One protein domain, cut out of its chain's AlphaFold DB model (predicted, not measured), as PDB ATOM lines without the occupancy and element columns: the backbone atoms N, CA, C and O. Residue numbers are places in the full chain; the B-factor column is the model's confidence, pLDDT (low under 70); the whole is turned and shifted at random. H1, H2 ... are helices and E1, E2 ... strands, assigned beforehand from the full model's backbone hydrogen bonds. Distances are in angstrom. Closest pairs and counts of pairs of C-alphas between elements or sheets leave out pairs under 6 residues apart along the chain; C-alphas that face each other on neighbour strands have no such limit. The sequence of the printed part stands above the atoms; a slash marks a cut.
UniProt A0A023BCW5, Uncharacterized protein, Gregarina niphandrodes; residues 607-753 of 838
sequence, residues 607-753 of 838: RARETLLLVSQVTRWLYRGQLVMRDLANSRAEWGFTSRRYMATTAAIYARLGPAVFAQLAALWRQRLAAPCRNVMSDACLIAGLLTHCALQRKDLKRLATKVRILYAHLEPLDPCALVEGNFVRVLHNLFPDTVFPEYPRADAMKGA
ATOM      1  N   ARG A 607       7.260  36.874  55.952       84.38
ATOM      2  CA  ARG A 607       7.844  37.425  54.717       84.38
ATOM      3  C   ARG A 607       8.790  36.425  54.051       84.38
ATOM      4  O   ARG A 607       8.588  36.106  52.888       84.38
ATOM      5  N   ALA A 608       9.737  35.866  54.802       84.75
ATOM      6  CA  ALA A 608      10.680  34.863  54.310       84.75
ATOM      7  C   ALA A 608       9.968  33.594  53.804       84.75
ATOM      8  O   ALA A 608      10.284  33.085  52.729       84.75
ATOM      9  N   ARG A 609       8.923  33.138  54.510       86.44
ATOM     10  CA  ARG A 609       8.029  32.060  54.050       86.44
ATOM     11  C   ARG A 609       7.357  32.384  52.719       86.44
ATOM     12  O   ARG A 609       7.333  31.546  51.820       86.44
ATOM     13  N   GLU A 610       6.777  33.572  52.586       86.81
ATOM     14  CA  GLU A 610       6.101  33.995  51.357       86.81
ATOM     15  C   GLU A 610       7.081  34.119  50.181       86.81
ATOM     16  O   GLU A 610       6.736  33.700  49.073       86.81
ATOM     17  N   THR A 611       8.297  34.614  50.428       88.81
ATOM     18  CA  THR A 611       9.392  34.660  49.451       88.81
ATOM     19  C   THR A 611       9.785  33.253  49.014       88.81
ATOM     20  O   THR A 611       9.776  32.964  47.821       88.81
ATOM     21  N   LEU A 612      10.030  32.341  49.959       87.62
ATOM     22  CA  LEU A 612      10.424  30.965  49.663       87.62
ATOM     23  C   LEU A 612       9.363  30.212  48.851       87.62
ATOM     24  O   LEU A 612       9.674  29.535  47.872       87.62
ATOM     25  N   LEU A 613       8.091  30.365  49.225       87.25
ATOM     26  CA  LEU A 613       6.962  29.786  48.497       87.25
ATOM     27  C   LEU A 613       6.848  30.348  47.076       87.25
ATOM     28  O   LEU A 613       6.505  29.605  46.155       87.25
ATOM     29  N   LEU A 614       7.124  31.642  46.889       90.69
ATOM     30  CA  LEU A 614       7.130  32.254  45.565       90.69
ATOM     31  C   LEU A 614       8.313  31.763  44.726       90.69
ATOM     32  O   LEU A 614       8.076  31.320  43.607       90.69
ATOM     33  N   VAL A 615       9.539  31.757  45.262       91.75
ATOM     34  CA  VAL A 615      10.733  31.222  44.580       91.75
ATOM     35  C   VAL A 615      10.481  29.785  44.141       91.75
ATOM     36  O   VAL A 615      10.608  29.465  42.967       91.75
ATOM     37  N   SER A 616      10.005  28.939  45.052       88.69
ATOM     38  CA  SER A 616       9.679  27.544  44.761       88.69
ATOM     39  C   SER A 616       8.652  27.385  43.638       88.69
ATOM     40  O   SER A 616       8.786  26.537  42.751       88.69
ATOM     41  N   GLN A 617       7.613  28.222  43.648       90.50
ATOM     42  CA  GLN A 617       6.583  28.232  42.617       90.50
ATOM     43  C   GLN A 617       7.133  28.692  41.258       90.50
ATOM     44  O   GLN A 617       6.799  28.081  40.241       90.50
ATOM     45  N   VAL A 618       7.978  29.722  41.245       92.00
ATOM     46  CA  VAL A 618       8.604  30.257  40.031       92.00
ATOM     47  C   VAL A 618       9.606  29.259  39.457       92.00
ATOM     48  O   VAL A 618       9.499  28.937  38.281       92.00
ATOM     49  N   THR A 619      10.487  28.669  40.266       91.12
ATOM     50  CA  THR A 619      11.426  27.620  39.832       91.12
ATOM     51  C   THR A 619      10.694  26.456  39.171       91.12
ATOM     52  O   THR A 619      11.097  25.996  38.106       91.12
ATOM     53  N   ARG A 620       9.553  26.023  39.724       89.19
ATOM     54  CA  ARG A 620       8.723  24.991  39.086       89.19
ATOM     55  C   ARG A 620       8.178  25.422  37.725       89.19
ATOM     56  O   ARG A 620       8.063  24.588  36.826       89.19
ATOM     57  N   TRP A 621       7.750  26.676  37.589       92.81
ATOM     58  CA  TRP A 621       7.316  27.195  36.295       92.81
ATOM     59  C   TRP A 621       8.478  27.170  35.314       92.81
ATOM     60  O   TRP A 621       8.372  26.489  34.300       92.81
ATOM     61  N   LEU A 622       9.604  27.781  35.675       92.31
ATOM     62  CA  LEU A 622      10.802  27.862  34.844       92.31
ATOM     63  C   LEU A 622      11.323  26.480  34.426       92.31
ATOM     64  O   LEU A 622      11.702  26.307  33.277       92.31
ATOM     65  N   TYR A 623      11.216  25.458  35.281       88.75
ATOM     66  CA  TYR A 623      11.554  24.076  34.920       88.75
ATOM     67  C   TYR A 623      10.677  23.519  33.792       88.75
ATOM     68  O   TYR A 623      11.156  22.804  32.915       88.75
ATOM     69  N   ARG A 624       9.380  23.850  33.781       86.12
ATOM     70  CA  ARG A 624       8.492  23.477  32.667       86.12
ATOM     71  C   ARG A 624       8.864  24.223  31.394       86.12
ATOM     72  O   ARG A 624       8.857  23.608  30.336       86.12
ATOM     73  N   GLY A 625       9.205  25.506  31.517       85.00
ATOM     74  CA  GLY A 625       9.711  26.306  30.405       85.00
ATOM     75  C   GLY A 625      11.017  25.746  29.842       85.00
ATOM     76  O   GLY A 625      11.145  25.628  28.633       85.00
ATOM     77  N   GLN A 626      11.944  25.305  30.700       86.25
ATOM     78  CA  GLN A 626      13.221  24.707  30.301       86.25
ATOM     79  C   GLN A 626      13.049  23.468  29.427       86.25
ATOM     80  O   GLN A 626      13.825  23.295  28.495       86.25
ATOM     81  N   LEU A 627      12.084  22.595  29.725       81.75
ATOM     82  CA  LEU A 627      11.864  21.396  28.910       81.75
ATOM     83  C   LEU A 627      11.497  21.766  27.470       81.75
ATOM     84  O   LEU A 627      12.032  21.175  26.548       81.75
ATOM     85  N   VAL A 628      10.663  22.793  27.297       81.00
ATOM     86  CA  VAL A 628      10.295  23.324  25.976       81.00
ATOM     87  C   VAL A 628      11.469  24.077  25.343       81.00
ATOM     88  O   VAL A 628      11.727  23.950  24.154       81.00
ATOM     89  N   MET A 629      12.217  24.837  26.144       77.19
ATOM     90  CA  MET A 629      13.352  25.625  25.667       77.19
ATOM     91  C   MET A 629      14.573  24.791  25.315       77.19
ATOM     92  O   MET A 629      15.365  25.241  24.506       77.19
ATOM     93  N   ARG A 630      14.763  23.595  25.877       78.88
ATOM     94  CA  ARG A 630      15.832  22.688  25.432       78.88
ATOM     95  C   ARG A 630      15.619  22.242  23.991       78.88
ATOM     96  O   ARG A 630      16.595  22.153  23.256       78.88
ATOM     97  N   ASP A 631      14.368  22.048  23.592       74.56
ATOM     98  CA  ASP A 631      14.022  21.716  22.210       74.56
ATOM     99  C   ASP A 631      14.237  22.931  21.284       74.56
ATOM    100  O   ASP A 631      14.672  22.775  20.145       74.56
ATOM    101  N   LEU A 632      14.017  24.151  21.799       68.19
ATOM    102  CA  LEU A 632      14.186  25.418  21.070       68.19
ATOM    103  C   LEU A 632      15.596  26.021  21.149       68.19
ATOM    104  O   LEU A 632      15.923  26.889  20.352       68.19
ATOM    105  N   ALA A 633      16.460  25.598  22.072       63.38
ATOM    106  CA  ALA A 633      17.809  26.153  22.234       63.38
ATOM    107  C   ALA A 633      18.688  25.897  20.999       63.38
ATOM    108  O   ALA A 633      19.632  26.643  20.744       63.38
ATOM    109  N   ASN A 634      18.329  24.891  20.196       65.06
ATOM    110  CA  ASN A 634      18.933  24.638  18.891       65.06
ATOM    111  C   ASN A 634      18.492  25.664  17.828       65.06
ATOM    112  O   ASN A 634      19.209  25.887  16.857       65.06
ATOM    113  N   SER A 635      17.359  26.346  18.022       61.47
ATOM    114  CA  SER A 635      16.924  27.488  17.218       61.47
ATOM    115  C   SER A 635      17.254  28.793  17.947       61.47
ATOM    116  O   SER A 635      16.492  29.274  18.782       61.47
ATOM    117  N   ARG A 636      18.390  29.421  17.614       58.53
ATOM    118  CA  ARG A 636      18.821  30.727  18.167       58.53
ATOM    119  C   ARG A 636      17.788  31.874  18.014       58.53
ATOM    120  O   ARG A 636      18.014  32.952  18.550       58.53
ATOM    121  N   ALA A 637      16.676  31.662  17.307       54.81
ATOM    122  CA  ALA A 637      15.791  32.700  16.782       54.81
ATOM    123  C   ALA A 637      14.718  33.264  17.745       54.81
ATOM    124  O   ALA A 637      14.119  34.281  17.411       54.81
ATOM    125  N   GLU A 638      14.452  32.682  18.922       68.62
ATOM    126  CA  GLU A 638      13.208  33.013  19.664       68.62
ATOM    127  C   GLU A 638      13.360  33.789  20.990       68.62
ATOM    128  O   GLU A 638      12.363  34.076  21.649       68.62
ATOM    129  N   TRP A 639      14.560  34.230  21.383       80.44
ATOM    130  CA  TRP A 639      14.733  35.018  22.623       80.44
ATOM    131  C   TRP A 639      14.324  36.500  22.505       80.44
ATOM    132  O   TRP A 639      14.438  37.240  23.477       80.44
ATOM    133  N   GLY A 640      13.867  36.965  21.336       85.88
ATOM    134  CA  GLY A 640      13.598  38.390  21.085       85.88
ATOM    135  C   GLY A 640      12.247  38.903  21.599       85.88
ATOM    136  O   GLY A 640      12.089  40.105  21.837       85.88
ATOM    137  N   PHE A 641      11.264  38.019  21.799       89.00
ATOM    138  CA  PHE A 641       9.884  38.417  22.080       89.00
ATOM    139  C   PHE A 641       9.252  37.614  23.218       89.00
ATOM    140  O   PHE A 641       9.512  36.434  23.421       89.00
ATOM    141  N   THR A 642       8.364  38.270  23.957       92.25
ATOM    142  CA  THR A 642       7.462  37.658  24.936       92.25
ATOM    143  C   THR A 642       6.072  38.283  24.799       92.25
ATOM    144  O   THR A 642       5.854  39.142  23.953       92.25
ATOM    145  N   SER A 643       5.108  37.887  25.629       91.75
ATOM    146  CA  SER A 643       3.848  38.634  25.748       91.75
ATOM    147  C   SER A 643       3.925  39.636  26.896       91.75
ATOM    148  O   SER A 643       4.576  39.386  27.918       91.75
ATOM    149  N   ARG A 644       3.187  40.745  26.787       91.19
ATOM    150  CA  ARG A 644       3.053  41.734  27.869       91.19
ATOM    151  C   ARG A 644       2.603  41.091  29.186       91.19
ATOM    152  O   ARG A 644       3.074  41.475  30.254       91.19
ATOM    153  N   ARG A 645       1.775  40.047  29.116       93.69
ATOM    154  CA  ARG A 645       1.384  39.192  30.244       93.69
ATOM    155  C   ARG A 645       2.568  38.560  30.982       93.69
ATOM    156  O   ARG A 645       2.567  38.544  32.215       93.69
ATOM    157  N   TYR A 646       3.558  38.007  30.282       94.88
ATOM    158  CA  TYR A 646       4.721  37.384  30.931       94.88
ATOM    159  C   TYR A 646       5.703  38.427  31.454       94.88
ATOM    160  O   TYR A 646       6.259  38.238  32.538       94.88
ATOM    161  N   MET A 647       5.816  39.572  30.779       94.94
ATOM    162  CA  MET A 647       6.551  40.722  31.304       94.94
ATOM    163  C   MET A 647       5.930  41.231  32.615       94.94
ATOM    164  O   MET A 647       6.621  41.386  33.619       94.94
ATOM    165  N   ALA A 648       4.602  41.380  32.658       93.81
ATOM    166  CA  ALA A 648       3.859  41.790  33.850       93.81
ATOM    167  C   ALA A 648       3.949  40.758  34.985       93.81
ATOM    168  O   ALA A 648       4.107  41.107  36.154       93.81
ATOM    169  N   THR A 649       3.918  39.469  34.637       95.25
ATOM    170  CA  THR A 649       4.149  38.373  35.589       95.25
ATOM    171  C   THR A 649       5.555  38.461  36.186       95.25
ATOM    172  O   THR A 649       5.716  38.309  37.396       95.25
ATOM    173  N   THR A 650       6.561  38.753  35.362       96.81
ATOM    174  CA  THR A 650       7.957  38.905  35.790       96.81
ATOM    175  C   THR A 650       8.139  40.118  36.693       96.81
ATOM    176  O   THR A 650       8.743  39.991  37.752       96.81
ATOM    177  N   ALA A 651       7.536  41.258  36.349       96.19
ATOM    178  CA  ALA A 651       7.537  42.460  37.181       96.19
ATOM    179  C   ALA A 651       6.882  42.216  38.550       96.19
ATOM    180  O   ALA A 651       7.423  42.616  39.578       96.19
ATOM    181  N   ALA A 652       5.770  41.476  38.591       95.25
ATOM    182  CA  ALA A 652       5.129  41.082  39.844       95.25
ATOM    183  C   ALA A 652       6.013  40.152  40.698       95.25
ATOM    184  O   ALA A 652       6.012  40.250  41.926       95.25
ATOM    185  N   ILE A 653       6.774  39.251  40.067       95.94
ATOM    186  CA  ILE A 653       7.745  38.393  40.759       95.94
ATOM    187  C   ILE A 653       8.906  39.237  41.297       95.94
ATOM    188  O   ILE A 653       9.238  39.099  42.471       95.94
ATOM    189  N   TYR A 654       9.475  40.134  40.484       96.38
ATOM    190  CA  TYR A 654      10.564  41.035  40.873       96.38
ATOM    191  C   TYR A 654      10.172  41.911  42.066       96.38
ATOM    192  O   TYR A 654      10.833  41.862  43.103       96.38
ATOM    193  N   ALA A 655       9.041  42.620  41.979       94.19
ATOM    194  CA  ALA A 655       8.556  43.487  43.052       94.19
ATOM    195  C   ALA A 655       8.344  42.726  44.369       94.19
ATOM    196  O   ALA A 655       8.514  43.276  45.457       94.19
ATOM    197  N   ARG A 656       7.984  41.438  44.285       94.00
ATOM    198  CA  ARG A 656       7.721  40.619  45.465       94.00
ATOM    199  C   ARG A 656       8.969  39.975  46.066       94.00
ATOM    200  O   ARG A 656       9.049  39.882  47.290       94.00
ATOM    201  N   LEU A 657       9.887  39.488  45.234       93.62
ATOM    202  CA  LEU A 657      11.135  38.866  45.685       93.62
ATOM    203  C   LEU A 657      12.161  39.909  46.135       93.62
ATOM    204  O   LEU A 657      12.967  39.627  47.019       93.62
ATOM    205  N   GLY A 658      12.098  41.109  45.563       94.75
ATOM    206  CA  GLY A 658      13.150  42.100  45.679       94.75
ATOM    207  C   GLY A 658      14.330  41.781  44.757       94.75
ATOM    208  O   GLY A 658      14.460  40.661  44.246       94.75
ATOM    209  N   PRO A 659      15.210  42.765  44.550       94.12
ATOM    210  CA  PRO A 659      16.224  42.703  43.509       94.12
ATOM    211  C   PRO A 659      17.277  41.621  43.725       94.12
ATOM    212  O   PRO A 659      17.545  40.828  42.827       94.12
ATOM    213  N   ALA A 660      17.820  41.521  44.940       92.50
ATOM    214  CA  ALA A 660      18.881  40.569  45.253       92.50
ATOM    215  C   ALA A 660      18.445  39.108  45.032       92.50
ATOM    216  O   ALA A 660      19.145  38.338  44.380       92.50
ATOM    217  N   VAL A 661      17.264  38.738  45.541       91.56
ATOM    218  CA  VAL A 661      16.709  37.381  45.402       91.56
ATOM    219  C   VAL A 661      16.355  37.089  43.944       91.56
ATOM    220  O   VAL A 661      16.572  35.977  43.460       91.56
ATOM    221  N   PHE A 662      15.824  38.082  43.228       95.50
ATOM    222  CA  PHE A 662      15.490  37.943  41.815       95.50
ATOM    223  C   PHE A 662      16.739  37.755  40.940       95.50
ATOM    224  O   PHE A 662      16.760  36.850  40.107       95.50
ATOM    225  N   ALA A 663      17.795  38.540  41.166       93.81
ATOM    226  CA  ALA A 663      19.062  38.432  40.445       93.81
ATOM    227  C   ALA A 663      19.734  37.069  40.667       93.81
ATOM    228  O   ALA A 663      20.210  36.443  39.725       93.81
ATOM    229  N   GLN A 664      19.709  36.549  41.897       91.62
ATOM    230  CA  GLN A 664      20.229  35.212  42.196       91.62
ATOM    231  C   GLN A 664      19.418  34.102  41.513       91.62
ATOM    232  O   GLN A 664      19.992  33.154  40.975       91.62
ATOM    233  N   LEU A 665      18.084  34.225  41.490       93.00
ATOM    234  CA  LEU A 665      17.227  33.307  40.741       93.00
ATOM    235  C   LEU A 665      17.575  33.342  39.246       93.00
ATOM    236  O   LEU A 665      17.737  32.289  38.633       93.00
ATOM    237  N   ALA A 666      17.735  34.530  38.664       94.88
ATOM    238  CA  ALA A 666      18.122  34.685  37.266       94.88
ATOM    239  C   ALA A 666      19.525  34.131  36.980       94.88
ATOM    240  O   ALA A 666      19.698  33.424  35.991       94.88
ATOM    241  N   ALA A 667      20.504  34.366  37.857       92.62
ATOM    242  CA  ALA A 667      21.855  33.819  37.738       92.62
ATOM    243  C   ALA A 667      21.857  32.282  37.736       92.62
ATOM    244  O   ALA A 667      22.496  31.672  36.877       92.62
ATOM    245  N   LEU A 668      21.077  31.656  38.627       90.00
ATOM    246  CA  LEU A 668      20.905  30.202  38.665       90.00
ATOM    247  C   LEU A 668      20.350  29.663  37.342       90.00
ATOM    248  O   LEU A 668      20.864  28.686  36.797       90.00
ATOM    249  N   TRP A 669      19.311  30.302  36.799       91.81
ATOM    250  CA  TRP A 669      18.714  29.872  35.534       91.81
ATOM    251  C   TRP A 669      19.606  30.160  34.328       91.81
ATOM    252  O   TRP A 669      19.646  29.350  33.403       91.81
ATOM    253  N   ARG A 670      20.374  31.253  34.360       92.81
ATOM    254  CA  ARG A 670      21.369  31.580  33.336       92.81
ATOM    255  C   ARG A 670      22.437  30.495  33.259       92.81
ATOM    256  O   ARG A 670      22.676  29.960  32.181       92.81
ATOM    257  N   GLN A 671      22.995  30.109  34.407       89.62
ATOM    258  CA  GLN A 671      23.976  29.030  34.506       89.62
ATOM    259  C   GLN A 671      23.397  27.693  34.025       89.62
ATOM    260  O   GLN A 671      24.023  26.986  33.240       89.62
ATOM    261  N   ARG A 672      22.170  27.362  34.444       87.00
ATOM    262  CA  ARG A 672      21.507  26.091  34.113       87.00
ATOM    263  C   ARG A 672      21.196  25.924  32.622       87.00
ATOM    264  O   ARG A 672      21.103  24.793  32.145       87.00
ATOM    265  N   LEU A 673      20.968  27.025  31.912       87.94
ATOM    266  CA  LEU A 673      20.548  27.024  30.510       87.94
ATOM    267  C   LEU A 673      21.649  27.437  29.536       87.94
ATOM    268  O   LEU A 673      21.382  27.456  28.341       87.94
ATOM    269  N   ALA A 674      22.839  27.793  30.036       88.50
ATOM    270  CA  ALA A 674      23.855  28.497  29.253       88.50
ATOM    271  C   ALA A 674      23.260  29.717  28.511       88.50
ATOM    272  O   ALA A 674      23.550  29.963  27.344       88.50
ATOM    273  N   ALA A 675      22.364  30.453  29.183       88.25
ATOM    274  CA  ALA A 675      21.685  31.598  28.583       88.25
ATOM    275  C   ALA A 675      22.654  32.788  28.396       88.25
ATOM    276  O   ALA A 675      23.658  32.862  29.114       88.25
ATOM    277  N   PRO A 676      22.348  33.744  27.491       88.94
ATOM    278  CA  PRO A 676      23.160  34.940  27.281       88.94
ATOM    279  C   PRO A 676      23.546  35.661  28.579       88.94
ATOM    280  O   PRO A 676      22.777  35.700  29.551       88.94
ATOM    281  N   CYS A 677      24.747  36.247  28.590       92.12
ATOM    282  CA  CYS A 677      25.252  36.997  29.735       92.12
ATOM    283  C   CYS A 677      24.347  38.199  30.059       92.12
ATOM    284  O   CYS A 677      23.566  38.663  29.223       92.12
ATOM    285  N   ARG A 678      24.450  38.711  31.291       92.56
ATOM    286  CA  ARG A 678      23.579  39.786  31.797       92.56
ATOM    287  C   ARG A 678      23.597  41.046  30.920       92.56
ATOM    288  O   ARG A 678      22.568  41.698  30.813       92.56
ATOM    289  N   ASN A 679      24.725  41.333  30.267       89.88
ATOM    290  CA  ASN A 679      24.893  42.498  29.392       89.88
ATOM    291  C   ASN A 679      24.094  42.381  28.085       89.88
ATOM    292  O   ASN A 679      23.706  43.392  27.517       89.88
ATOM    293  N   VAL A 680      23.841  41.156  27.613       88.19
ATOM    294  CA  VAL A 680      23.047  40.897  26.400       88.19
ATOM    295  C   VAL A 680      21.565  40.770  26.742       88.19
ATOM    296  O   VAL A 680      20.705  41.248  26.009       88.19
ATOM    297  N   MET A 681      21.252  40.118  27.864       92.62
ATOM    298  CA  MET A 681      19.881  39.904  28.308       92.62
ATOM    299  C   MET A 681      19.785  40.096  29.818       92.62
ATOM    300  O   MET A 681      20.321  39.295  30.599       92.62
ATOM    301  N   SER A 682      19.049  41.135  30.221       95.38
ATOM    302  CA  SER A 682      18.809  41.439  31.630       95.38
ATOM    303  C   SER A 682      18.123  40.270  32.345       95.38
ATOM    304  O   SER A 682      17.464  39.422  31.735       95.38
ATOM    305  N   ASP A 683      18.257  40.228  33.670       96.19
ATOM    306  CA  ASP A 683      17.648  39.184  34.502       96.19
ATOM    307  C   ASP A 683      16.123  39.136  34.328       96.19
ATOM    308  O   ASP A 683      15.526  38.060  34.273       96.19
ATOM    309  N   ALA A 684      15.490  40.301  34.170       96.06
ATOM    310  CA  ALA A 684      14.065  40.401  33.901       96.06
ATOM    311  C   ALA A 684      13.692  39.816  32.533       96.06
ATOM    312  O   ALA A 684      12.741  39.038  32.439       96.06
ATOM    313  N   CYS A 685      14.455  40.133  31.483       94.62
ATOM    314  CA  CYS A 685      14.210  39.592  30.149       94.62
ATOM    315  C   CYS A 685      14.406  38.071  30.106       94.62
ATOM    316  O   CYS A 685      13.570  37.369  29.541       94.62
ATOM    317  N   LEU A 686      15.435  37.549  30.783       94.38
ATOM    318  CA  LEU A 686      15.663  36.109  30.902       94.38
ATOM    319  C   LEU A 686      14.456  35.401  31.533       94.38
ATOM    320  O   LEU A 686      13.921  34.449  30.963       94.38
ATOM    321  N   ILE A 687      13.994  35.871  32.694       96.00
ATOM    322  CA  ILE A 687      12.862  35.249  33.397       96.00
ATOM    323  C   ILE A 687      11.566  35.389  32.584       96.00
ATOM    324  O   ILE A 687      10.810  34.420  32.486       96.00
ATOM    325  N   ALA A 688      11.319  36.540  31.954       95.38
ATOM    326  CA  ALA A 688      10.149  36.746  31.100       95.38
ATOM    327  C   ALA A 688      10.153  35.815  29.877       95.38
ATOM    328  O   ALA A 688       9.133  35.182  29.592       95.38
ATOM    329  N   GLY A 689      11.303  35.665  29.212       92.88
ATOM    330  CA  GLY A 689      11.503  34.722  28.112       92.88
ATOM    331  C   GLY A 689      11.152  33.299  28.533       92.88
ATOM    332  O   GLY A 689      10.257  32.687  27.955       92.88
ATOM    333  N   LEU A 690      11.725  32.816  29.637       92.81
ATOM    334  CA  LEU A 690      11.442  31.473  30.156       92.81
ATOM    335  C   LEU A 690       9.973  31.261  30.535       92.81
ATOM    336  O   LEU A 690       9.404  30.198  30.263       92.81
ATOM    337  N   LEU A 691       9.329  32.265  31.140       94.56
ATOM    338  CA  LEU A 691       7.911  32.191  31.492       94.56
ATOM    339  C   LEU A 691       7.001  32.075  30.263       94.56
ATOM    340  O   LEU A 691       5.943  31.448  30.376       94.56
ATOM    341  N   THR A 692       7.433  32.577  29.100       92.69
ATOM    342  CA  THR A 692       6.706  32.452  27.824       92.69
ATOM    343  C   THR A 692       6.377  31.001  27.492       92.69
ATOM    344  O   THR A 692       5.249  30.689  27.101       92.69
ATOM    345  N   HIS A 693       7.308  30.093  27.780       90.88
ATOM    346  CA  HIS A 693       7.191  28.669  27.467       90.88
ATOM    347  C   HIS A 693       6.573  27.838  28.605       90.88
ATOM    348  O   HIS A 693       6.361  26.635  28.469       90.88
ATOM    349  N   CYS A 694       6.222  28.456  29.737       87.69
ATOM    350  CA  CYS A 694       5.693  27.746  30.908       87.69
ATOM    351  C   CYS A 694       4.197  27.390  30.811       87.69
ATOM    352  O   CYS A 694       3.668  26.749  31.728       87.69
ATOM    353  N   ALA A 695       3.501  27.834  29.754       85.56
ATOM    354  CA  ALA A 695       2.058  27.670  29.552       85.56
ATOM    355  C   ALA A 695       1.238  27.971  30.830       85.56
ATOM    356  O   ALA A 695       0.412  27.166  31.277       85.56
ATOM    357  N   LEU A 696       1.499  29.126  31.463       89.00
ATOM    358  CA  LEU A 696       0.865  29.486  32.735       89.00
ATOM    359  C   LEU A 696      -0.661  29.488  32.591       89.00
ATOM    360  O   LEU A 696      -1.229  30.172  31.737       89.00
ATOM    361  N   GLN A 697      -1.366  28.753  33.452       89.81
ATOM    362  CA  GLN A 697      -2.825  28.727  33.397       89.81
ATOM    363  C   GLN A 697      -3.412  30.004  34.007       89.81
ATOM    364  O   GLN A 697      -2.873  30.577  34.954       89.81
ATOM    365  N   ARG A 698      -4.597  30.410  33.534       88.62
ATOM    366  CA  ARG A 698      -5.355  31.560  34.068       88.62
ATOM    367  C   ARG A 698      -5.514  31.518  35.594       88.62
ATOM    368  O   ARG A 698      -5.449  32.546  36.261       88.62
ATOM    369  N   LYS A 699      -5.684  30.321  36.162       89.25
ATOM    370  CA  LYS A 699      -5.791  30.108  37.615       89.25
ATOM    371  C   LYS A 699      -4.502  30.453  38.371       89.25
ATOM    372  O   LYS A 699      -4.576  30.944  39.493       89.25
ATOM    373  N   ASP A 700      -3.346  30.198  37.766       87.94
ATOM    374  CA  ASP A 700      -2.037  30.399  38.383       87.94
ATOM    375  C   ASP A 700      -1.705  31.891  38.417       87.94
ATOM    376  O   ASP A 700      -1.303  32.408  39.459       87.94
ATOM    377  N   LEU A 701      -2.024  32.605  37.335       90.00
ATOM    378  CA  LEU A 701      -1.937  34.061  37.293       90.00
ATOM    379  C   LEU A 701      -2.896  34.753  38.255       90.00
ATOM    380  O   LEU A 701      -2.486  35.671  38.951       90.00
ATOM    381  N   LYS A 702      -4.156  34.307  38.359       89.19
ATOM    382  CA  LYS A 702      -5.098  34.864  39.349       89.19
ATOM    383  C   LYS A 702      -4.577  34.705  40.776       89.19
ATOM    384  O   LYS A 702      -4.698  35.623  41.586       89.19
ATOM    385  N   ARG A 703      -3.977  33.549  41.087       87.19
ATOM    386  CA  ARG A 703      -3.351  33.298  42.393       87.19
ATOM    387  C   ARG A 703      -2.151  34.211  42.625       87.19
ATOM    388  O   ARG A 703      -2.045  34.755  43.716       87.19
ATOM    389  N   LEU A 704      -1.285  34.391  41.627       88.94
ATOM    390  CA  LEU A 704      -0.151  35.311  41.722       88.94
ATOM    391  C   LEU A 704      -0.621  36.757  41.911       88.94
ATOM    392  O   LEU A 704      -0.187  37.402  42.855       88.94
ATOM    393  N   ALA A 705      -1.568  37.222  41.096       89.44
ATOM    394  CA  ALA A 705      -2.143  38.561  41.190       89.44
ATOM    395  C   ALA A 705      -2.695  38.845  42.593       89.44
ATOM    396  O   ALA A 705      -2.368  39.856  43.206       89.44
ATOM    397  N   THR A 706      -3.437  37.884  43.156       89.31
ATOM    398  CA  THR A 706      -3.955  37.974  44.530       89.31
ATOM    399  C   THR A 706      -2.824  38.032  45.564       89.31
ATOM    400  O   THR A 706      -2.898  38.810  46.509       89.31
ATOM    401  N   LYS A 707      -1.763  37.226  45.394       85.44
ATOM    402  CA  LYS A 707      -0.605  37.200  46.306       85.44
ATOM    403  C   LYS A 707       0.198  38.504  46.280       85.44
ATOM    404  O   LYS A 707       0.678  38.922  47.327       85.44
ATOM    405  N   VAL A 708       0.357  39.110  45.105       87.25
ATOM    406  CA  VAL A 708       1.146  40.338  44.900       87.25
ATOM    407  C   VAL A 708       0.274  41.601  45.003       87.25
ATOM    408  O   VAL A 708       0.785  42.708  44.948       87.25
ATOM    409  N   ARG A 709      -1.038  41.446  45.236       91.00
ATOM    410  CA  ARG A 709      -2.021  42.539  45.353       91.00
ATOM    411  C   ARG A 709      -2.126  43.417  44.097       91.00
ATOM    412  O   ARG A 709      -2.337  44.616  44.202       91.00
ATOM    413  N   ILE A 710      -2.043  42.805  42.916       91.19
ATOM    414  CA  ILE A 710      -2.278  43.478  41.628       91.19
ATOM    415  C   ILE A 710      -3.601  43.018  41.008       91.19
ATOM    416  O   ILE A 710      -4.038  41.880  41.218       91.19
ATOM    417  N   LEU A 711      -4.252  43.878  40.220       89.88
ATOM    418  CA  LEU A 711      -5.459  43.488  39.490       89.88
ATOM    419  C   LEU A 711      -5.103  42.464  38.408       89.88
ATOM    420  O   LEU A 711      -4.209  42.674  37.590       89.88
ATOM    421  N   TYR A 712      -5.847  41.356  38.366       89.69
ATOM    422  CA  TYR A 712      -5.633  40.289  37.381       89.69
ATOM    423  C   TYR A 712      -5.724  40.788  35.927       89.69
ATOM    424  O   TYR A 712      -5.029  40.250  35.069       89.69
ATOM    425  N   ALA A 713      -6.525  41.828  35.665       89.75
ATOM    426  CA  ALA A 713      -6.660  42.444  34.345       89.75
ATOM    427  C   ALA A 713      -5.318  42.948  33.785       89.75
ATOM    428  O   ALA A 713      -5.091  42.864  32.584       89.75
ATOM    429  N   HIS A 714      -4.380  43.372  34.640       86.12
ATOM    430  CA  HIS A 714      -3.051  43.796  34.191       86.12
ATOM    431  C   HIS A 714      -2.142  42.632  33.760       86.12
ATOM    432  O   HIS A 714      -1.111  42.860  33.135       86.12
ATOM    433  N   LEU A 715      -2.517  41.383  34.060       84.44
ATOM    434  CA  LEU A 715      -1.816  40.172  33.615       84.44
ATOM    435  C   LEU A 715      -2.486  39.500  32.403       84.44
ATOM    436  O   LEU A 715      -2.058  38.423  31.987       84.44
ATOM    437  N   GLU A 716      -3.574  40.066  31.880       83.06
ATOM    438  CA  GLU A 716      -4.354  39.502  30.774       83.06
ATOM    439  C   GLU A 716      -3.888  39.889  29.350       83.06
ATOM    440  O   GLU A 716      -4.105  39.059  28.465       83.06
ATOM    441  N   PRO A 717      -3.209  41.031  29.085       80.94
ATOM    442  CA  PRO A 717      -2.829  41.412  27.722       80.94
ATOM    443  C   PRO A 717      -1.886  40.395  27.070       80.94
ATOM    444  O   PRO A 717      -0.838  40.059  27.624       80.94
ATOM    445  N   LEU A 718      -2.253  39.921  25.879       81.56
ATOM    446  CA  LEU A 718      -1.462  38.964  25.095       81.56
ATOM    447  C   LEU A 718      -0.566  39.637  24.052       81.56
ATOM    448  O   LEU A 718       0.103  38.929  23.304       81.56
ATOM    449  N   ASP A 719      -0.537  40.970  24.024       89.12
ATOM    450  CA  ASP A 719       0.207  41.723  23.019       89.12
ATOM    451  C   ASP A 719       1.685  41.310  23.018       89.12
ATOM    452  O   ASP A 719       2.285  41.180  24.101       89.12
ATOM    453  N   PRO A 720       2.278  41.091  21.832       88.44
ATOM    454  CA  PRO A 720       3.699  40.824  21.722       88.44
ATOM    455  C   PRO A 720       4.480  42.016  22.283       88.44
ATOM    456  O   PRO A 720       4.143  43.180  22.078       88.44
ATOM    457  N   CYS A 721       5.524  41.709  23.035       88.75
ATOM    458  CA  CYS A 721       6.373  42.659  23.726       88.75
ATOM    459  C   CYS A 721       7.822  42.243  23.491       88.75
ATOM    460  O   CYS A 721       8.209  41.128  23.843       88.75
ATOM    461  N   ALA A 722       8.630  43.135  22.921       89.56
ATOM    462  CA  ALA A 722      10.058  42.882  22.765       89.56
ATOM    463  C   ALA A 722      10.716  42.701  24.145       89.56
ATOM    464  O   ALA A 722      10.386  43.431  25.092       89.56
ATOM    465  N   LEU A 723      11.633  41.737  24.254       87.31
ATOM    466  CA  LEU A 723      12.393  41.423  25.469       87.31
ATOM    467  C   LEU A 723      13.534  42.429  25.688       87.31
ATOM    468  O   LEU A 723      14.708  42.082  25.755       87.31
ATOM    469  N   VAL A 724      13.165  43.701  25.822       91.06
ATOM    470  CA  VAL A 724      14.077  44.815  26.099       91.06
ATOM    471  C   VAL A 724      13.820  45.326  27.513       91.06
ATOM    472  O   VAL A 724      12.668  45.459  27.932       91.06
ATOM    473  N   GLU A 725      14.884  45.655  28.244       91.19
ATOM    474  CA  GLU A 725      14.805  46.106  29.638       91.19
ATOM    475  C   GLU A 725      13.895  47.332  29.816       91.19
ATOM    476  O   GLU A 725      13.086  47.373  30.740       91.19
ATOM    477  N   GLY A 726      13.902  48.271  28.865       91.38
ATOM    478  CA  GLY A 726      12.991  49.421  28.878       91.38
ATOM    479  C   GLY A 726      11.501  49.042  28.910       91.38
ATOM    480  O   GLY A 726      10.706  49.709  29.575       91.38
ATOM    481  N   ASN A 727      11.104  47.938  28.263       90.69
ATOM    482  CA  ASN A 727       9.723  47.449  28.318       90.69
ATOM    483  C   ASN A 727       9.389  46.853  29.687       90.69
ATOM    484  O   ASN A 727       8.286  47.071  30.196       90.69
ATOM    485  N   PHE A 728      10.338  46.145  30.304       93.62
ATOM    486  CA  PHE A 728      10.187  45.659  31.672       93.62
ATOM    487  C   PHE A 728       9.996  46.819  32.655       93.62
ATOM    488  O   PHE A 728       9.024  46.807  33.408       93.62
ATOM    489  N   VAL A 729      10.847  47.848  32.594       93.81
ATOM    490  CA  VAL A 729      10.771  49.033  33.469       93.81
ATOM    491  C   VAL A 729       9.419  49.735  33.334       93.81
ATOM    492  O   VAL A 729       8.764  50.018  34.337       93.81
ATOM    493  N   ARG A 730       8.932  49.943  32.102       92.81
ATOM    494  CA  ARG A 730       7.595  50.516  31.860       92.81
ATOM    495  C   ARG A 730       6.487  49.665  32.475       92.81
ATOM    496  O   ARG A 730       5.572  50.199  33.094       92.81
ATOM    497  N   VAL A 731       6.535  48.345  32.307       92.56
ATOM    498  CA  VAL A 731       5.531  47.441  32.887       92.56
ATOM    499  C   VAL A 731       5.605  47.432  34.418       92.56
ATOM    500  O   VAL A 731       4.558  47.445  35.062       92.56
ATOM    501  N   LEU A 732       6.805  47.463  34.998       95.12
ATOM    502  CA  LEU A 732       7.025  47.500  36.442       95.12
ATOM    503  C   LEU A 732       6.415  48.760  37.072       95.12
ATOM    504  O   LEU A 732       5.606  48.640  37.992       95.12
ATOM    505  N   HIS A 733       6.714  49.945  36.532       94.00
ATOM    506  CA  HIS A 733       6.159  51.214  37.030       94.00
ATOM    507  C   HIS A 733       4.649  51.339  36.805       94.00
ATOM    508  O   HIS A 733       3.960  51.914  37.641       94.00
ATOM    509  N   ASN A 734       4.112  50.752  35.732       92.75
ATOM    510  CA  ASN A 734       2.664  50.714  35.504       92.75
ATOM    511  C   ASN A 734       1.925  49.822  36.512       92.75
ATOM    512  O   ASN A 734       0.779  50.098  36.855       92.75
ATOM    513  N   LEU A 735       2.547  48.725  36.957       91.75
ATOM    514  CA  LEU A 735       1.949  47.817  37.941       91.75
ATOM    515  C   LEU A 735       2.077  48.332  39.376       91.75
ATOM    516  O   LEU A 735       1.225  48.012  40.205       91.75
ATOM    517  N   PHE A 736       3.136  49.089  39.667       94.62
ATOM    518  CA  PHE A 736       3.471  49.568  41.007       94.62
ATOM    519  C   PHE A 736       3.819  51.067  40.981       94.62
ATOM    520  O   PHE A 736       4.970  51.435  41.224       94.62
ATOM    521  N   PRO A 737       2.840  51.949  40.698       93.38
ATOM    522  CA  PRO A 737       3.077  53.386  40.551       93.38
ATOM    523  C   PRO A 737       3.513  54.073  41.853       93.38
ATOM    524  O   PRO A 737       4.065  55.164  41.806       93.38
ATOM    525  N   ASP A 738       3.337  53.448  43.012       93.38
ATOM    526  CA  ASP A 738       3.707  54.062  44.296       93.38
ATOM    527  C   ASP A 738       5.023  53.507  44.863       93.38
ATOM    528  O   ASP A 738       5.442  53.869  45.959       93.38
ATOM    529  N   THR A 739       5.681  52.583  44.155       92.00
ATOM    530  CA  THR A 739       6.894  51.909  44.642       92.00
ATOM    531  C   THR A 739       8.133  52.425  43.920       92.00
ATOM    532  O   THR A 739       8.217  52.385  42.695       92.00
ATOM    533  N   VAL A 740       9.124  52.887  44.687       92.75
ATOM    534  CA  VAL A 740      10.431  53.292  44.156       92.75
ATOM    535  C   VAL A 740      11.316  52.054  44.021       92.75
ATOM    536  O   VAL A 740      11.554  51.347  45.000       92.75
ATOM    537  N   PHE A 741      11.812  51.799  42.810       92.19
ATOM    538  CA  PHE A 741      12.771  50.732  42.517       92.19
ATOM    539  C   PHE A 741      14.128  51.372  42.184       92.19
ATOM    540  O   PHE A 741      14.288  51.847  41.062       92.19
ATOM    541  N   PRO A 742      15.098  51.421  43.120       88.94
ATOM    542  CA  PRO A 742      16.367  52.136  42.923       88.94
ATOM    543  C   PRO A 742      17.169  51.657  41.708       88.94
ATOM    544  O   PRO A 742      17.817  52.450  41.040       88.94
ATOM    545  N   GLU A 743      17.083  50.363  41.394       88.75
ATOM    546  CA  GLU A 743      17.752  49.745  40.241       88.75
ATOM    547  C   GLU A 743      17.068  50.055  38.902       88.75
ATOM    548  O   GLU A 743      17.649  49.842  37.843       88.75
ATOM    549  N   TYR A 744      15.832  50.556  38.951       89.44
ATOM    550  CA  TYR A 744      14.992  50.848  37.795       89.44
ATOM    551  C   TYR A 744      14.332  52.223  37.958       89.44
ATOM    552  O   TYR A 744      13.107  52.300  38.130       89.44
ATOM    553  N   PRO A 745      15.111  53.321  37.936       85.50
ATOM    554  CA  PRO A 745      14.560  54.664  38.071       85.50
ATOM    555  C   PRO A 745      13.576  54.961  36.933       85.50
ATOM    556  O   PRO A 745      13.658  54.403  35.835       85.50
ATOM    557  N   ARG A 746      12.595  55.832  37.196       83.81
ATOM    558  CA  ARG A 746      11.628  56.239  36.169       83.81
ATOM    559  C   ARG A 746      12.346  56.917  35.011       83.81
ATOM    560  O   ARG A 746      13.245  57.722  35.229       83.81
ATOM    561  N   ALA A 747      11.884  56.657  33.791       72.12
ATOM    562  CA  ALA A 747      12.410  57.308  32.591       72.12
ATOM    563  C   ALA A 747      12.355  58.847  32.685       72.12
ATOM    564  O   ALA A 747      13.246  59.523  32.179       72.12
ATOM    565  N   ASP A 748      11.368  59.400  33.396       70.50
ATOM    566  CA  ASP A 748      11.252  60.846  33.626       70.50
ATOM    567  C   ASP A 748      12.356  61.389  34.552       70.50
ATOM    568  O   ASP A 748      12.779  62.530  34.396       70.50
ATOM    569  N   ALA A 749      12.890  60.558  35.456       60.78
ATOM    570  CA  ALA A 749      14.056  60.899  36.272       60.78
ATOM    571  C   ALA A 749      15.365  60.827  35.464       60.78
ATOM    572  O   ALA A 749      16.269  61.626  35.690       60.78
ATOM    573  N   MET A 750      15.454  59.925  34.477       50.84
ATOM    574  CA  MET A 750      16.614  59.847  33.577       50.84
ATOM    575  C   MET A 750      16.685  61.036  32.607       50.84
ATOM    576  O   MET A 750      17.768  61.567  32.388       50.84
ATOM    577  N   LYS A 751      15.542  61.549  32.123       57.25
ATOM    578  CA  LYS A 751      15.509  62.794  31.328       57.25
ATOM    579  C   LYS A 751      15.994  64.026  32.109       57.25
ATOM    580  O   LYS A 751      16.522  64.956  31.506       57.25
ATOM    581  N   GLY A 752      15.819  64.041  33.433       51.94
ATOM    582  CA  GLY A 752      16.355  65.089  34.308       51.94
ATOM    583  C   GLY A 752      17.869  64.982  34.525       51.94
ATOM    584  O   GLY A 752      18.546  66.005  34.561       51.94
ATOM    585  N   ALA A 753      18.410  63.761  34.607       49.03
ATOM    586  CA  ALA A 753      19.845  63.516  34.759       49.03
ATOM    587  C   ALA A 753      20.644  63.893  33.495       49.03
ATOM    588  O   ALA A 753      21.663  64.566  33.613       49.03
TER     589      ALA A 753
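Overview. This is residues 607 to 753 of the 838 residues of an uncharacterized protein of Gregarina niphandrodes (UniProt A0A023BCW5). Helices H2 and H4 cross at the core of a compact helical body, with the long H1 packed on one side and H7 on the opposite side of H2; H3 packs on H4, while H5 and H6 pack on H2. A tiny two-stranded sheet, E1 and E2, lies at one end of this core, and residues 748 to 753 of H8 stick out. The 147 printed residues have eight named helices and two named strands, in the order H1 E1 H2 H3 H4 H5 H6 E2 H7 H8; the sheet is antiparallel, order E1 - E2, and the class is mostly helix. The radius of gyration of the C-alphas is 14.6 A, and the spans are 43 by 34 by 30 A.

Arrangement. E1, residues 641 to 643, and E2, residues 720 to 722, are antiparallel neighbours at 136 degrees; N 642 and O 721 are 2.9 A apart, N 721 and O 642 2.7 A, both within hydrogen-bond range. A tight link joins E1 to H2, residues 644 to 657, the hub, which touches five helices. H2 touches H4, residues 683 to 692, at a steep tilt of 52 degrees, opposite ways; the closest C-alphas, of Met 647 and Ala 688, are 5.4 A apart. H2 touches H7, residues 725 to 735, about perpendicular at 74 degrees, closest at Ala 651 and Leu 732, C-alphas 5.1 A apart. H1, residues 607 to 632, touches H4 with residues 621 to 629 alone, closest C-alphas Gly 625 and Leu 690, 5.5 A. H3, residues 659 to 673, touches H4 at a steep tilt of 60 degrees, closest C-alphas Ala 666 and Asp 683, 5.3 A. H5, residues 698 to 708, touches H2, closest C-alphas Ala 652 and Val 708, 6.5 A; H6, residues 712 to 715, touches H2 too, closest C-alphas Arg 645 and Leu 715, 4.8 A. H8, residues 747 to 753, touches no helix. Every O i to N i+4 pair is within hydrogen-bond range in H2, H3, H4, H5 and H7, against 20 of 22 in H1 and 2 of 3 in H8; H6 is too short for one.

Along the chain. H1 begins at C-alpha 607, (7.844, 37.425, 54.717), and runs 36.3 A, with a kink of 30 degrees near residue 625. H2 is 19.8 A long, H3 20.8 A, H4 14.5 A, and H5 and H7 15.4 A each. E1 begins at C-alpha 641, (9.884, 38.417, 22.080). H8 ends at C-alpha 753, (19.845, 63.516, 34.759).

Size, cuts and confidence. The two C-alphas farthest apart, of Asp 631 and Gly 752, are 45.1 A apart. The printed part has no cut. The link from H7 to H8, 11 residues, is long. The mean pLDDT of the printed part is 87.4; residues 632 to 638 and 749 to 753 are under 70.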